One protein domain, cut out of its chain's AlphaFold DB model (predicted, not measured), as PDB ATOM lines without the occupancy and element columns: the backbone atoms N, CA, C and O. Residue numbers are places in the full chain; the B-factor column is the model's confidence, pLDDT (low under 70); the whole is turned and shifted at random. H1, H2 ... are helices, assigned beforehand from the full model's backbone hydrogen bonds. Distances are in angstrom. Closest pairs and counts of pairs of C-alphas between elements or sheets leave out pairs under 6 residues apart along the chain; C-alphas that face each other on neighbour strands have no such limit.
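Overview. This is residues 13 to 63 of the 153 residues of the protein "DUF3619 family protein" of Lampropedia aestuarii (UniProt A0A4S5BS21). A long helix, H2, and a shorter one, H1, form an open, flat U with unequal arms: the link at residues 27 to 32 turns the backbone round, and H1 runs beside H2 across an empty gap. The printed part has 51 residues with two named helices, H1 then H2, and no named strand; the class is all helix. It is extended, with a radius of gyration of the C-alphas of 15.2 A and spans of 49 by 25 by 6 A.

Arrangement. Start at H2, residues 33 to 61, where every O i to N i+4 pair is within hydrogen-bond range. H1, residues 13 to 26, is apart from it, with 8 of 10 such pairs within range.

Along the chain. Find C-alpha 33 at (13.832, -6.292, 33.340); H2 runs 42.7 A to C-alpha 61 at (30.777, -20.256, -3.231). H1 begins at C-alpha 13, (10.430, -13.160, 3.884), and covers 20.6 A.

Size, cuts and confidence. The farthest C-alphas, of His 30 and Ala 63, are 48.5 A apart. The H1 to H2 link is short, and the printed part has no cut. Look for pLDDT under 70 at residues 57 to 63.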
ATOM      1  N   ILE A  13       9.995 -12.689   2.562       89.31
ATOM      2  CA  ILE A  13      10.430 -13.160   3.884       89.31
ATOM      3  C   ILE A  13      10.823 -11.967   4.762       89.31
ATOM      4  O   ILE A  13      10.351 -11.856   5.898       89.31
ATOM      5  N   ASP A  14      11.617 -11.037   4.230       90.62
ATOM      6  CA  ASP A  14      12.038  -9.834   4.949       90.62
ATOM      7  C   ASP A  14      10.847  -8.954   5.337       90.62
ATOM      8  O   ASP A  14      10.742  -8.486   6.478       90.62
ATOM      9  N   ARG A  15       9.906  -8.753   4.407       93.25
ATOM     10  CA  ARG A  15       8.693  -7.970   4.662       93.25
ATOM     11  C   ARG A  15       7.836  -8.615   5.746       93.25
ATOM     12  O   ARG A  15       7.378  -7.922   6.656       93.25
ATOM     13  N   LEU A  16       7.642  -9.930   5.682       94.06
ATOM     14  CA  LEU A  16       6.900 -10.687   6.686       94.06
ATOM     15  C   LEU A  16       7.579 -10.608   8.063       94.06
ATOM     16  O   LEU A  16       6.908 -10.364   9.067       94.06
ATOM     17  N   GLY A  17       8.909 -10.709   8.109       91.81
ATOM     18  CA  GLY A  17       9.694 -10.533   9.330       91.81
ATOM     19  C   GLY A  17       9.509  -9.151   9.967       91.81
ATOM     20  O   GLY A  17       9.295  -9.047  11.176       91.81
ATOM     21  N   GLN A  18       9.515  -8.081   9.167       93.12
ATOM     22  CA  GLN A  18       9.273  -6.718   9.659       93.12
ATOM     23  C   GLN A  18       7.849  -6.533  10.201       93.12
ATOM     24  O   GLN A  18       7.664  -5.888  11.238       93.12
ATOM     25  N   LEU A  19       6.851  -7.119   9.529       94.81
ATOM     26  CA  LEU A  19       5.457  -7.077   9.974       94.81
ATOM     27  C   LEU A  19       5.266  -7.784  11.320       94.81
ATOM     28  O   LEU A  19       4.558  -7.257  12.174       94.81
ATOM     29  N   LEU A  20       5.936  -8.919  11.537       92.56
ATOM     30  CA  LEU A  20       5.906  -9.650  12.808       92.56
ATOM     31  C   LEU A  20       6.676  -8.923  13.921       92.56
ATOM     32  O   LEU A  20       6.226  -8.871  15.064       92.56
ATOM     33  N   ALA A  21       7.827  -8.327  13.603       91.00
ATOM     34  CA  ALA A  21       8.683  -7.682  14.597       91.00
ATOM     35  C   ALA A  21       8.094  -6.377  15.159       91.00
ATOM     36  O   ALA A  21       8.350  -6.032  16.314       91.00
ATOM     37  N   LYS A  22       7.315  -5.637  14.361       91.31
ATOM     38  CA  LYS A  22       6.742  -4.338  14.749       91.31
ATOM     39  C   LYS A  22       5.834  -4.407  15.996       91.31
ATOM     40  O   LYS A  22       6.132  -3.684  16.947       91.31
ATOM     41  N   PRO A  23       4.786  -5.255  16.060       89.56
ATOM     42  CA  PRO A  23       3.940  -5.373  17.251       89.56
ATOM     43  C   PRO A  23       4.680  -5.980  18.453       89.56
ATOM     44  O   PRO A  23       4.402  -5.604  19.590       89.56
ATOM     45  N   LEU A  24       5.654  -6.871  18.228       86.62
ATOM     46  CA  LEU A  24       6.467  -7.447  19.307       86.62
ATOM     47  C   LEU A  24       7.337  -6.384  19.993       86.62
ATOM     48  O   LEU A  24       7.378  -6.326  21.217       86.62
ATOM     49  N   ARG A  25       7.971  -5.493  19.216       83.81
ATOM     50  CA  ARG A  25       8.767  -4.371  19.751       83.81
ATOM     51  C   ARG A  25       7.918  -3.353  20.507       83.81
ATOM     52  O   ARG A  25       8.367  -2.808  21.505       83.81
ATOM     53  N   GLN A  26       6.696  -3.096  20.041       86.12
ATOM     54  CA  GLN A  26       5.781  -2.163  20.708       86.12
ATOM     55  C   GLN A  26       5.359  -2.644  22.103       86.12
ATOM     56  O   GLN A  26       5.128  -1.817  22.976       86.12
ATOM     57  N   ASN A  27       5.303  -3.959  22.326       82.75
ATOM     58  CA  ASN A  27       4.920  -4.548  23.611       82.75
ATOM     59  C   ASN A  27       6.122  -4.910  24.511       82.75
ATOM     60  O   ASN A  27       5.929  -5.360  25.639       82.75
ATOM     61  N   GLU A  28       7.362  -4.690  24.057       82.31
ATOM     62  CA  GLU A  28       8.593  -5.004  24.810       82.31
ATOM     63  C   GLU A  28       8.757  -4.108  26.058       82.31
ATOM     64  O   GLU A  28       9.372  -4.520  27.038       82.31
ATOM     65  N   SER A  29       8.154  -2.912  26.078       72.75
ATOM     66  CA  SER A  29       8.249  -1.960  27.198       72.75
ATOM     67  C   SER A  29       7.477  -2.368  28.458       72.75
ATOM     68  O   SER A  29       7.697  -1.782  29.513       72.75
ATOM     69  N   HIS A  30       6.572  -3.347  28.365       77.62
ATOM     70  CA  HIS A  30       5.773  -3.847  29.493       77.62
ATOM     71  C   HIS A  30       6.355  -5.138  30.105       77.62
ATOM     72  O   HIS A  30       5.718  -5.814  30.912       77.62
ATOM     73  N   VAL A  31       7.571  -5.518  29.703       82.38
ATOM     74  CA  VAL A  31       8.227  -6.757  30.124       82.38
ATOM     75  C   VAL A  31       9.188  -6.488  31.285       82.38
ATOM     76  O   VAL A  31       9.904  -5.486  31.307       82.38
ATOM     77  N   ALA A  32       9.215  -7.397  32.263       89.62
ATOM     78  CA  ALA A  32      10.126  -7.322  33.401       89.62
ATOM     79  C   ALA A  32      11.598  -7.283  32.951       89.62
ATOM     80  O   ALA A  32      11.991  -7.918  31.970       89.62
ATOM     81  N   LYS A  33      12.433  -6.562  33.706       87.19
ATOM     82  CA  LYS A  33      13.832  -6.292  33.340       87.19
ATOM     83  C   LYS A  33      14.692  -7.556  33.177       87.19
ATOM     84  O   LYS A  33      15.627  -7.543  32.387       87.19
ATOM     85  N   ASP A  34      14.398  -8.647  33.890       92.12
ATOM     86  CA  ASP A  34      15.131  -9.907  33.687       92.12
ATOM     87  C   ASP A  34      14.833 -10.523  32.312       92.12
ATOM     88  O   ASP A  34      15.740 -11.002  31.630       92.12
ATOM     89  N   ILE A  35      13.572 -10.459  31.876       89.31
ATOM     90  CA  ILE A  35      13.129 -11.089  30.635       89.31
ATOM     91  C   ILE A  35      13.693 -10.309  29.450       89.31
ATOM     92  O   ILE A  35      14.141 -10.921  28.480       89.31
ATOM     93  N   SER A  36      13.749  -8.975  29.532       88.62
ATOM     94  CA  SER A  36      14.400  -8.165  28.499       88.62
ATOM     95  C   SER A  36      15.899  -8.466  28.395       88.62
ATOM     96  O   SER A  36      16.420  -8.566  27.284       88.62
ATOM     97  N   GLU A  37      16.582  -8.717  29.515       92.31
ATOM     98  CA  GLU A  37      17.994  -9.106  29.511       92.31
ATOM     99  C   GLU A  37      18.199 -10.500  28.897       92.31
ATOM    100  O   GLU A  37      19.073 -10.691  28.049       92.31
ATOM    101  N   ARG A  38      17.336 -11.471  29.227       92.25
ATOM    102  CA  ARG A  38      17.364 -12.812  28.617       92.25
ATOM    103  C   ARG A  38      17.079 -12.765  27.116       92.25
ATOM    104  O   ARG A  38      17.773 -13.424  26.343       92.25
ATOM    105  N   LEU A  39      16.118 -11.949  26.683       90.12
ATOM    106  CA  LEU A  39      15.826 -11.710  25.266       90.12
ATOM    107  C   LEU A  39      17.000 -11.030  24.551       90.12
ATOM    108  O   LEU A  39      17.320 -11.385  23.415       90.12
ATOM    109  N   ARG A  40      17.681 -10.084  25.211       88.75
ATOM    110  CA  ARG A  40      18.890  -9.442  24.683       88.75
ATOM    111  C   ARG A  40      19.993 -10.470  24.439       88.75
ATOM    112  O   ARG A  40      20.577 -10.473  23.356       88.75
ATOM    113  N   VAL A  41      20.244 -11.357  25.402       95.50
ATOM    114  CA  VAL A  41      21.226 -12.445  25.270       95.50
ATOM    115  C   VAL A  41      20.839 -13.404  24.145       95.50
ATOM    116  O   VAL A  41      21.667 -13.676  23.277       95.50
ATOM    117  N   ALA A  42      19.581 -13.848  24.092       91.88
ATOM    118  CA  ALA A  42      19.090 -14.728  23.030       91.88
ATOM    119  C   ALA A  42      19.248 -14.101  21.632       91.88
ATOM    120  O   ALA A  42      19.653 -14.775  20.686       91.88
ATOM    121  N   ARG A  43      19.003 -12.790  21.500       90.81
ATOM    122  CA  ARG A  43      19.213 -12.050  20.247       90.81
ATOM    123  C   ARG A  43      20.683 -12.041  19.830       90.81
ATOM    124  O   ARG A  43      20.964 -12.270  18.659       90.81
ATOM    125  N   MET A  44      21.613 -11.804  20.757       94.94
ATOM    126  CA  MET A  44      23.050 -11.860  20.447       94.94
ATOM    127  C   MET A  44      23.465 -13.263  19.986       94.94
ATOM    128  O   MET A  44      24.104 -13.391  18.948       94.94
ATOM    129  N   GLN A  45      23.006 -14.310  20.680       92.69
ATOM    130  CA  GLN A  45      23.284 -15.701  20.304       92.69
ATOM    131  C   GLN A  45      22.752 -16.050  18.909       92.69
ATOM    132  O   GLN A  45      23.463 -16.662  18.113       92.69
ATOM    133  N   ALA A  46      21.527 -15.630  18.580       91.50
ATOM    134  CA  ALA A  46      20.949 -15.849  17.256       91.50
ATOM    135  C   ALA A  46      21.746 -15.137  16.146       91.50
ATOM    136  O   ALA A  46      21.934 -15.699  15.067       91.50
ATOM    137  N   MET A  47      22.248 -13.924  16.406       93.06
ATOM    138  CA  MET A  47      23.077 -13.183  15.446       93.06
ATOM    139  C   MET A  47      24.436 -13.850  15.226       93.06
ATOM    140  O   MET A  47      24.897 -13.935  14.088       93.06
ATOM    141  N   ASP A  48      25.067 -14.361  16.283       92.00
ATOM    142  CA  ASP A  48      26.334 -15.082  16.161       92.00
ATOM    143  C   ASP A  48      26.158 -16.424  15.437       92.00
ATOM    144  O   ASP A  48      26.941 -16.744  14.542       92.00
ATOM    145  N   ALA A  49      25.075 -17.156  15.714       88.12
ATOM    146  CA  ALA A  49      24.716 -18.353  14.953       88.12
ATOM    147  C   ALA A  49      24.487 -18.036  13.463       88.12
ATOM    148  O   ALA A  49      24.999 -18.734  12.587       88.12
ATOM    149  N   HIS A  50      23.780 -16.944  13.158       85.44
ATOM    150  CA  HIS A  50      23.544 -16.507  11.781       85.44
ATOM    151  C   HIS A  50      24.845 -16.135  11.050       85.44
ATOM    152  O   HIS A  50      25.024 -16.491   9.884       85.44
ATOM    153  N   ARG A  51      25.795 -15.479  11.730       87.19
ATOM    154  CA  ARG A  51      27.122 -15.170  11.167       87.19
ATOM    155  C   ARG A  51      27.879 -16.428  10.749       87.19
ATOM    156  O   ARG A  51      28.475 -16.438   9.675       87.19
ATOM    157  N   ILE A  52      27.824 -17.485  11.560       84.62
ATOM    158  CA  ILE A  52      28.456 -18.773  11.243       84.62
ATOM    159  C   ILE A  52      27.830 -19.371   9.974       84.62
ATOM    160  O   ILE A  52      28.550 -19.775   9.062       84.62
ATOM    161  N   VAL A  53      26.499 -19.357   9.858       83.44
ATOM    162  CA  VAL A  53      25.789 -19.857   8.666       83.44
ATOM    163  C   VAL A  53      26.167 -19.071   7.404       83.44
ATOM    164  O   VAL A  53      26.452 -19.673   6.365       83.44
ATOM    165  N   LEU A  54      26.241 -17.739   7.481       79.94
ATOM    166  CA  LEU A  54      26.691 -16.906   6.360       79.94
ATOM    167  C   LEU A  54      28.152 -17.185   5.969       79.94
ATOM    168  O   LEU A  54      28.477 -17.231   4.778       79.94
ATOM    169  N   ALA A  55      29.032 -17.413   6.947       78.12
ATOM    170  CA  ALA A  55      30.423 -17.786   6.697       78.12
ATOM    171  C   ALA A  55      30.533 -19.141   5.969       78.12
ATOM    172  O   ALA A  55      31.347 -19.295   5.060       78.12
ATOM    173  N   HIS A  56      29.671 -20.108   6.292       72.50
ATOM    174  CA  HIS A  56      29.611 -21.375   5.559       72.50
ATOM    175  C   HIS A  56      29.105 -21.200   4.120       72.50
ATOM    176  O   HIS A  56      29.723 -21.721   3.193       72.50
ATOM    177  N   ARG A  57      28.048 -20.406   3.907       69.88
ATOM    178  CA  ARG A  57      27.488 -20.151   2.566       69.88
ATOM    179  C   ARG A  57      28.483 -19.449   1.632       69.88
ATOM    180  O   ARG A  57      28.545 -19.752   0.441       69.88
ATOM    181  N   THR A  58      29.280 -18.528   2.171       61.81
ATOM    182  CA  THR A  58      30.340 -17.828   1.421       61.81
ATOM    183  C   THR A  58      31.544 -18.732   1.128       61.81
ATOM    184  O   THR A  58      32.112 -18.665   0.038       61.81
ATOM    185  N   ALA A  59      31.901 -19.645   2.037       60.12
ATOM    186  CA  ALA A  59      32.963 -20.627   1.805       60.12
ATOM    187  C   ALA A  59      32.610 -21.655   0.711       60.12
ATOM    188  O   ALA A  59      33.485 -22.077  -0.046       60.12
ATOM    189  N   GLU A  60      31.336 -22.039   0.591       58.44
ATOM    190  CA  GLU A  60      30.862 -22.948  -0.465       58.44
ATOM    191  C   GLU A  60      30.920 -22.319  -1.864       58.44
ATOM    192  O   GLU A  60      31.194 -23.012  -2.843       58.44
ATOM    193  N   THR A  61      30.732 -21.001  -1.962       57.88
ATOM    194  CA  THR A  61      30.777 -20.256  -3.231       57.88
ATOM    195  C   THR A  61      32.193 -19.837  -3.644       57.88
ATOM    196  O   THR A  61      32.436 -19.629  -4.830       57.88
ATOM    197  N   ALA A  62      33.150 -19.772  -2.711       57.19
ATOM    198  CA  ALA A  62      34.521 -19.305  -2.962       57.19
ATOM    199  C   ALA A  62      35.569 -20.418  -3.192       57.19
ATOM    200  O   ALA A  62      36.754 -20.121  -3.344       57.19
ATOM    201  N   ALA A  63      35.197 -21.704  -3.200       54.25
ATOM    202  CA  ALA A  63      36.184 -22.785  -3.242       54.25
ATOM    203  C   ALA A  63      36.809 -22.987  -4.651       54.25
ATOM    204  O   ALA A  63      36.124 -23.487  -5.549       54.25
TER     205      ALA A  63